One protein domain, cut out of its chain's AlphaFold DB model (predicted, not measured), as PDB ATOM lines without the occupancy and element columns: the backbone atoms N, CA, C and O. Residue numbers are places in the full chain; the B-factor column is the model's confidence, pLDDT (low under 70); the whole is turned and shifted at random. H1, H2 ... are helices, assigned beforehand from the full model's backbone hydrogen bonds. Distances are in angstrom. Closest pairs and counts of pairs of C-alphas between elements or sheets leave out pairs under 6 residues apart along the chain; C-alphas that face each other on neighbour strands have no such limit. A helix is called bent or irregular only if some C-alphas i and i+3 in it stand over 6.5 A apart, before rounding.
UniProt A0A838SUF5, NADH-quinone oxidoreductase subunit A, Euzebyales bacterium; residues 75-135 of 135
ATOM      1  N   ALA A  75      41.664 -23.523 -32.209       82.06
ATOM      2  CA  ALA A  75      41.941 -24.071 -33.542       82.06
ATOM      3  C   ALA A  75      41.423 -25.509 -33.776       82.06
ATOM      4  O   ALA A  75      41.362 -25.985 -34.906       82.06
ATOM      5  N   ARG A  76      41.027 -26.191 -32.698       80.19
ATOM      6  CA  ARG A  76      40.535 -27.573 -32.670       80.19
ATOM      7  C   ARG A  76      39.287 -27.764 -33.544       80.19
ATOM      8  O   ARG A  76      39.162 -28.781 -34.216       80.19
ATOM      9  N   TRP A  77      38.404 -26.765 -33.602       83.81
ATOM     10  CA  TRP A  77      37.171 -26.835 -34.396       83.81
ATOM     11  C   TRP A  77      37.429 -26.857 -35.905       83.81
ATOM     12  O   TRP A  77      36.706 -27.529 -36.638       83.81
ATOM     13  N   TYR A  78      38.495 -26.198 -36.371       87.44
ATOM     14  CA  TYR A  78      38.877 -26.251 -37.783       87.44
ATOM     15  C   TYR A  78      39.335 -27.651 -38.188       87.44
ATOM     16  O   TYR A  78      38.964 -28.110 -39.260       87.44
ATOM     17  N   ALA A  79      40.087 -28.351 -37.330       86.81
ATOM     18  CA  ALA A  79      40.538 -29.713 -37.617       86.81
ATOM     19  C   ALA A  79      39.355 -30.684 -37.764       86.81
ATOM     20  O   ALA A  79      39.322 -31.462 -38.713       86.81
ATOM     21  N   VAL A  80      38.356 -30.589 -36.879       86.50
ATOM     22  CA  VAL A  80      37.131 -31.405 -36.965       86.50
ATOM     23  C   VAL A  80      36.337 -31.083 -38.235       86.50
ATOM     24  O   VAL A  80      35.902 -32.000 -38.926       86.50
ATOM     25  N   MET A  81      36.192 -29.801 -38.587       91.81
ATOM     26  CA  MET A  81      35.474 -29.390 -39.799       91.81
ATOM     27  C   MET A  81      36.187 -29.849 -41.079       91.81
ATOM     28  O   MET A  81      35.539 -30.342 -41.997       91.81
ATOM     29  N   LEU A  82      37.515 -29.715 -41.137       89.81
ATOM     30  CA  LEU A  82      38.317 -30.169 -42.275       89.81
ATOM     31  C   LEU A  82      38.268 -31.692 -42.427       89.81
ATOM     32  O   LEU A  82      38.168 -32.178 -43.549       89.81
ATOM     33  N   LEU A  83      38.286 -32.433 -41.315       88.25
ATOM     34  CA  LEU A  83      38.126 -33.886 -41.317       88.25
ATOM     35  C   LEU A  83      36.747 -34.297 -41.847       88.25
ATOM     36  O   LEU A  83      36.661 -35.165 -42.709       88.25
ATOM     37  N   PHE A  84      35.683 -33.648 -41.364       90.19
ATOM     38  CA  PHE A  84      34.320 -33.897 -41.832       90.19
ATOM     39  C   PHE A  84      34.162 -33.568 -43.321       90.19
ATOM     40  O   PHE A  84      33.580 -34.354 -44.054       90.19
ATOM     41  N   LEU A  85      34.726 -32.450 -43.783       92.94
ATOM     42  CA  LEU A  85      34.681 -32.054 -45.190       92.94
ATOM     43  C   LEU A  85      35.433 -33.038 -46.097       92.94
ATOM     44  O   LEU A  85      34.955 -33.357 -47.183       92.94
ATOM     45  N   ALA A  86      36.606 -33.511 -45.665       90.81
ATOM     46  CA  ALA A  86      37.360 -34.520 -46.401       90.81
ATOM     47  C   ALA A  86      36.575 -35.838 -46.498       90.81
ATOM     48  O   ALA A  86      36.496 -36.410 -47.582       90.81
ATOM     49  N   PHE A  87      35.946 -36.253 -45.393       90.19
ATOM     50  CA  PHE A  87      35.103 -37.446 -45.334       90.19
ATOM     51  C   PHE A  87      33.829 -37.316 -46.185       90.19
ATOM     52  O   PHE A  87      33.457 -38.231 -46.903       90.19
ATOM     53  N   ASP A  88      33.163 -36.163 -46.183       93.81
ATOM     54  CA  ASP A  88      31.951 -35.946 -46.988       93.81
ATOM     55  C   ASP A  88      32.249 -35.985 -48.500       93.81
ATOM     56  O   ASP A  88      31.511 -36.576 -49.294       93.81
ATOM     57  N   MET A  89      33.401 -35.442 -48.909       93.62
ATOM     58  CA  MET A  89      33.847 -35.490 -50.305       93.62
ATOM     59  C   MET A  89      34.099 -36.916 -50.806       93.62
ATOM     60  O   MET A  89      33.896 -37.196 -51.989       93.62
ATOM     61  N   GLU A  90      34.505 -37.844 -49.941       92.44
ATOM     62  CA  GLU A  90      34.764 -39.227 -50.351       92.44
ATOM     63  C   GLU A  90      33.481 -39.978 -50.735       92.44
ATOM     64  O   GLU A  90      33.475 -40.759 -51.691       92.44
ATOM     65  N   MET A  91      32.365 -39.659 -50.074       90.69
ATOM     66  CA  MET A  91      31.051 -40.234 -50.366       90.69
ATOM     67  C   MET A  91      30.533 -39.761 -51.728       90.69
ATOM     68  O   MET A  91      29.918 -40.534 -52.468       90.69
ATOM     69  N   VAL A  92      30.846 -38.519 -52.106       93.19
ATOM     70  CA  VAL A  92      30.566 -38.003 -53.453       93.19
ATOM     71  C   VAL A  92      31.345 -38.791 -54.510       93.19
ATOM     72  O   VAL A  92      30.781 -39.130 -55.552       93.19
ATOM     73  N   PHE A  93      32.604 -39.149 -54.241       89.31
ATOM     74  CA  PHE A  93      33.412 -39.964 -55.158       89.31
ATOM     75  C   PHE A  93      32.990 -41.438 -55.217       89.31
ATOM     76  O   PHE A  93      33.182 -42.080 -56.252       89.31
ATOM     77  N   MET A  94      32.361 -41.974 -54.169       89.31
ATOM     78  CA  MET A  94      31.773 -43.318 -54.207       89.31
ATOM     79  C   MET A  94      30.572 -43.422 -55.155       89.31
ATOM     80  O   MET A  94      30.330 -44.497 -55.706       89.31
ATOM     81  N   TYR A  95      29.827 -42.336 -55.384       90.25
ATOM     82  CA  TYR A  95      28.629 -42.363 -56.227       90.25
ATOM     83  C   TYR A  95      28.882 -42.824 -57.675       90.25
ATOM     84  O   TYR A  95      28.235 -43.780 -58.106       90.25
ATOM     85  N   PRO A  96      29.809 -42.223 -58.452       88.44
ATOM     86  CA  PRO A  96      30.083 -42.688 -59.810       88.44
ATOM     87  C   PRO A  96      30.569 -44.142 -59.825       88.44
ATOM     88  O   PRO A  96      30.126 -44.915 -60.668       88.44
ATOM     89  N   TRP A  97      31.395 -44.542 -58.853       88.69
ATOM     90  CA  TRP A  97      31.874 -45.918 -58.710       88.69
ATOM     91  C   TRP A  97      30.752 -46.927 -58.491       88.69
ATOM     92  O   TRP A  97      30.742 -47.974 -59.135       88.69
ATOM     93  N   ALA A  98      29.783 -46.600 -57.635       87.75
ATOM     94  CA  ALA A  98      28.618 -47.445 -57.394       87.75
ATOM     95  C   ALA A  98      27.790 -47.669 -58.673       87.75
ATOM     96  O   ALA A  98      27.206 -48.738 -58.840       87.75
ATOM     97  N   VAL A  99      27.774 -46.690 -59.586       89.62
ATOM     98  CA  VAL A  99      27.064 -46.790 -60.868       89.62
ATOM     99  C   VAL A  99      27.805 -47.692 -61.863       89.62
ATOM    100  O   VAL A  99      27.163 -48.527 -62.493       89.62
ATOM    101  N   VAL A 100      29.134 -47.575 -61.993       88.31
ATOM    102  CA  VAL A 100      29.927 -48.407 -62.933       88.31
ATOM    103  C   VAL A 100      30.367 -49.762 -62.370       88.31
ATOM    104  O   VAL A 100      30.896 -50.594 -63.109       88.31
ATOM    105  N   PHE A 101      30.132 -50.031 -61.083       86.19
ATOM    106  CA  PHE A 101      30.526 -51.287 -60.437       86.19
ATOM    107  C   PHE A 101      29.976 -52.530 -61.157       86.19
ATOM    108  O   PHE A 101      30.675 -53.539 -61.260       86.19
ATOM    109  N   ALA A 102      28.753 -52.445 -61.692       81.50
ATOM    110  CA  ALA A 102      28.109 -53.543 -62.414       81.50
ATOM    111  C   ALA A 102      28.858 -53.951 -63.699       81.50
ATOM    112  O   ALA A 102      28.841 -55.128 -64.053       81.50
ATOM    113  N   ASP A 103      29.540 -53.007 -64.353       85.94
ATOM    114  CA  ASP A 103      30.229 -53.236 -65.629       85.94
ATOM    115  C   ASP A 103      31.714 -53.592 -65.440       85.94
ATOM    116  O   ASP A 103      32.273 -54.378 -66.204       85.94
ATOM    117  N   VAL A 104      32.365 -53.023 -64.417       85.50
ATOM    118  CA  VAL A 104      33.822 -53.134 -64.196       85.50
ATOM    119  C   VAL A 104      34.195 -54.254 -63.204       85.50
ATOM    120  O   VAL A 104      35.298 -54.802 -63.265       85.50
ATOM    121  N   GLY A 105      33.291 -54.649 -62.301       86.06
ATOM    122  CA  GLY A 105      33.487 -55.802 -61.415       86.06
ATOM    123  C   GLY A 105      34.553 -55.601 -60.325       86.06
ATOM    124  O   GLY A 105      34.563 -54.606 -59.611       86.06
ATOM    125  N   THR A 106      35.453 -56.568 -60.124       87.19
ATOM    126  CA  THR A 106      36.390 -56.581 -58.976       87.19
ATOM    127  C   THR A 106      37.495 -55.526 -59.044       87.19
ATOM    128  O   THR A 106      37.975 -55.094 -57.996       87.19
ATOM    129  N   ALA A 107      37.877 -55.077 -60.243       87.56
ATOM    130  CA  ALA A 107      38.819 -53.968 -60.411       87.56
ATOM    131  C   ALA A 107      38.267 -52.683 -59.773       87.56
ATOM    132  O   ALA A 107      38.981 -51.984 -59.056       87.56
ATOM    133  N   ALA A 108      36.956 -52.467 -59.915       87.19
ATOM    134  CA  ALA A 108      36.263 -51.347 -59.308       87.19
ATOM    135  C   ALA A 108      36.329 -51.333 -57.785       87.19
ATOM    136  O   ALA A 108      36.521 -50.297 -57.146       87.19
ATOM    137  N   LEU A 109      36.203 -52.523 -57.202       87.69
ATOM    138  CA  LEU A 109      36.281 -52.716 -55.764       87.69
ATOM    139  C   LEU A 109      37.671 -52.348 -55.222       87.69
ATOM    140  O   LEU A 109      37.775 -51.747 -54.155       87.69
ATOM    141  N   MET A 110      38.730 -52.709 -55.953       92.62
ATOM    142  CA  MET A 110      40.116 -52.449 -55.546       92.62
ATOM    143  C   MET A 110      40.461 -50.964 -55.641       92.62
ATOM    144  O   MET A 110      41.066 -50.425 -54.715       92.62
ATOM    145  N   GLU A 111      40.044 -50.292 -56.713       90.44
ATOM    146  CA  GLU A 111      40.267 -48.851 -56.881       90.44
ATOM    147  C   GLU A 111      39.542 -48.038 -55.794       90.44
ATOM    148  O   GLU A 111      40.159 -47.189 -55.144       90.44
ATOM    149  N   MET A 112      38.280 -48.371 -55.497       90.50
ATOM    150  CA  MET A 112      37.538 -47.772 -54.379       90.50
ATOM    151  C   MET A 112      38.182 -48.092 -53.020       90.50
ATOM    152  O   MET A 112      38.304 -47.215 -52.163       90.50
ATOM    153  N   GLY A 113      38.624 -49.335 -52.815       92.12
ATOM    154  CA  GLY A 113      39.262 -49.765 -51.570       92.12
ATOM    155  C   GLY A 113      40.573 -49.029 -51.284       92.12
ATOM    156  O   GLY A 113      40.809 -48.619 -50.149       92.12
ATOM    157  N   ILE A 114      41.402 -48.805 -52.308       93.81
ATOM    158  CA  ILE A 114      42.648 -48.032 -52.182       93.81
ATOM    159  C   ILE A 114      42.346 -46.572 -51.840       93.81
ATOM    160  O   ILE A 114      43.007 -45.999 -50.973       93.81
ATOM    161  N   PHE A 115      41.334 -45.983 -52.479       90.69
ATOM    162  CA  PHE A 115      40.917 -44.615 -52.188       90.69
ATOM    163  C   PHE A 115      40.485 -44.453 -50.720       90.69
ATOM    164  O   PHE A 115      41.011 -43.590 -50.012       90.69
ATOM    165  N   LEU A 116      39.625 -45.353 -50.231       92.31
ATOM    166  CA  LEU A 116      39.196 -45.387 -48.828       92.31
ATOM    167  C   LEU A 116      40.369 -45.616 -47.865       92.31
ATOM    168  O   LEU A 116      40.427 -45.000 -46.802       92.31
ATOM    169  N   LEU A 117      41.327 -46.471 -48.230       94.75
ATOM    170  CA  LEU A 117      42.495 -46.752 -47.396       94.75
ATOM    171  C   LEU A 117      43.359 -45.502 -47.181       94.75
ATOM    172  O   LEU A 117      43.805 -45.254 -46.060       94.75
ATOM    173  N   ILE A 118      43.590 -44.706 -48.227       93.69
ATOM    174  CA  ILE A 118      44.398 -43.480 -48.136       93.69
ATOM    175  C   ILE A 118      43.732 -42.461 -47.196       93.69
ATOM    176  O   ILE A 118      44.409 -41.877 -46.347       93.69
ATOM    177  N   LEU A 119      42.410 -42.290 -47.289       90.81
ATOM    178  CA  LEU A 119      41.641 -41.420 -46.388       90.81
ATOM    179  C   LEU A 119      41.640 -41.941 -44.946       90.81
ATOM    180  O   LEU A 119      41.924 -41.184 -44.016       90.81
ATOM    181  N   ALA A 120      41.426 -43.245 -44.755       91.94
ATOM    182  CA  ALA A 120      41.490 -43.883 -43.443       91.94
ATOM    183  C   ALA A 120      42.862 -43.694 -42.772       91.94
ATOM    184  O   ALA A 120      42.929 -43.451 -41.565       91.94
ATOM    185  N   LEU A 121      43.957 -43.737 -43.542       94.12
ATOM    186  CA  LEU A 121      45.298 -43.422 -43.043       94.12
ATOM    187  C   LEU A 121      45.429 -41.952 -42.619       94.12
ATOM    188  O   LEU A 121      46.049 -41.678 -41.591       94.12
ATOM    189  N   GLY A 122      44.820 -41.017 -43.353       90.06
ATOM    190  CA  GLY A 122      44.760 -39.602 -42.970       90.06
ATOM    191  C   GLY A 122      44.016 -39.374 -41.649       90.06
ATOM    192  O   GLY A 122      44.504 -38.654 -40.775       90.06
ATOM    193  N   ILE A 123      42.880 -40.052 -41.459       88.12
ATOM    194  CA  ILE A 123      42.112 -40.020 -40.203       88.12
ATOM    195  C   ILE A 123      42.936 -40.623 -39.061       88.12
ATOM    196  O   ILE A 123      43.033 -40.037 -37.979       88.12
ATOM    197  N   LEU A 124      43.565 -41.777 -39.302       91.75
ATOM    198  CA  LEU A 124      44.408 -42.447 -38.316       91.75
ATOM    199  C   LEU A 124      45.573 -41.550 -37.885       91.75
ATOM    200  O   LEU A 124      45.857 -41.452 -36.691       91.75
ATOM    201  N   TYR A 125      46.210 -40.857 -38.833       90.19
ATOM    202  CA  TYR A 125      47.262 -39.881 -38.553       90.19
ATOM    203  C   TYR A 125      46.744 -38.734 -37.674       90.19
ATOM    204  O   TYR A 125      47.294 -38.485 -36.602       90.19
ATOM    205  N   ALA A 126      45.631 -38.100 -38.057       86.50
ATOM    206  CA  ALA A 126      45.037 -37.006 -37.287       86.50
ATOM    207  C   ALA A 126      44.644 -37.424 -35.857       86.50
ATOM    208  O   ALA A 126      44.772 -36.639 -34.909       86.50
ATOM    209  N   TRP A 127      44.197 -38.674 -35.683       85.88
ATOM    210  CA  TRP A 127      43.907 -39.235 -34.368       85.88
ATOM    211  C   TRP A 127      45.178 -39.419 -33.531       85.88
ATOM    212  O   TRP A 127      45.182 -39.060 -32.350       85.88
ATOM    213  N   ARG A 128      46.274 -39.900 -34.138       87.19
ATOM    214  CA  ARG A 128      47.577 -40.024 -33.461       87.19
ATOM    215  C   ARG A 128      48.166 -38.677 -33.051       87.19
ATOM    216  O   ARG A 128      48.737 -38.595 -31.965       87.19
ATOM    217  N   GLU A 129      47.974 -37.633 -33.853       83.94
ATOM    218  CA  GLU A 129      48.417 -36.268 -33.535       83.94
ATOM    219  C   GLU A 129      47.639 -35.644 -32.358       83.94
ATOM    220  O   GLU A 129      48.007 -34.593 -31.831       83.94
ATOM    221  N   GLY A 130      46.547 -36.280 -31.919       77.12
ATOM    222  CA  GLY A 130      45.739 -35.797 -30.808       77.12
ATOM    223  C   GLY A 130      44.902 -34.566 -31.159       77.12
ATOM    224  O   GLY A 130      44.456 -33.869 -30.248       77.12
ATOM    225  N   ALA A 131      44.635 -34.316 -32.448       70.81
ATOM    226  CA  ALA A 131      43.745 -33.239 -32.898       70.81
ATOM    227  C   ALA A 131      42.324 -33.351 -32.299       70.81
ATOM    228  O   ALA A 131      41.602 -32.360 -32.215       70.81
ATOM    229  N   LEU A 132      41.957 -34.552 -31.834       67.62
ATOM    230  CA  LEU A 132      40.663 -34.892 -31.242       67.62
ATOM    231  C   LEU A 132      40.673 -34.963 -29.701       67.62
ATOM    232  O   LEU A 132      39.653 -35.317 -29.111       67.62
ATOM    233  N   ARG A 133      41.794 -34.680 -29.016       66.88
ATOM    234  CA  ARG A 133      41.842 -34.816 -27.549       66.88
ATOM    235  C   ARG A 133      41.158 -33.634 -26.854       66.88
ATOM    236  O   ARG A 133      41.501 -32.471 -27.086       66.88
ATOM    237  N   TRP A 134      40.217 -33.946 -25.969       67.19
ATOM    238  CA  TRP A 134      39.518 -32.984 -25.121       67.19
ATOM    239  C   TRP A 134      40.104 -33.052 -23.707       67.19
ATOM    240  O   TRP A 134      39.843 -33.987 -22.956       67.19
ATOM    241  N   SER A 135      40.968 -32.086 -23.403       52.12
ATOM    242  CA  SER A 135      41.350 -31.675 -22.049       52.12
ATOM    243  C   SER A 135      40.963 -30.217 -21.882       52.12
ATOM    244  O   SER A 135      41.300 -29.457 -22.838       52.12
TER     245      SER A 135
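What this domain is: This is residues 75 to 135 of the 135 residues of the protein "NADH-quinone oxidoreductase subunit A" of Euzebyales bacterium (UniProt A0A838SUF5). A long helical hairpin: the kinked helix H1 and the shorter helix H2 lie side by side, nearly in line with the long axis, joined by a tight turn at one end. At the other end the tail, residues 129 to 135, turns from the end of H2 toward the beginning of H1 and then runs on past it. The printed part has 61 residues with two named helices, H1 then H2, and no named strand; the class is all helix. The whole is loose, with a radius of gyration of the C-alphas of 14.7 A, and its C-alphas span 49 by 18 by 11 A, a rod.

How they stand to each other: H1, residues 76 to 104, is the longest helix and has a kink of 40 degrees near residue 98. It is irregular: C-alphas 99 and 102 are 7.0 A apart, and its line is a rough one. H2, residues 106 to 128, touches H1, with 9 pairs of C-alphas within 8 A. The closest C-alphas of the two are those of Phe 101 and Ala 108, 5.8 A apart. Their lines stand at a shallow tilt of 8 degrees, and they run opposite ways, a helical hairpin, with their centres 10.7 A apart. In H2 every O i to N i+4 pair is within hydrogen-bond range; in H1, 20 of 25 are.

Where its parts are: H1 measures 41.1 A from C-alpha 76 at (40.535, -27.573, -32.670) to C-alpha 104 at (33.822, -53.134, -64.196). H2 measures 32.4 A from its first to its last C-alpha and ends at C-alpha 128, (47.577, -40.024, -33.461).

The domain as a whole: The two C-alphas farthest apart, those of Asp 103 and Ser 135, are 49.9 A from each other. The link from H1 to H2 is tight, with 1 residue, Gly 105. Residues 102 to 107, of which 102 to 104 belong to H1, stand free. The printed part has no cut and ends at Ser 135, the chain's last residue. The mean pLDDT of the printed part is 87.0, and residues 132 to 135 are under 70.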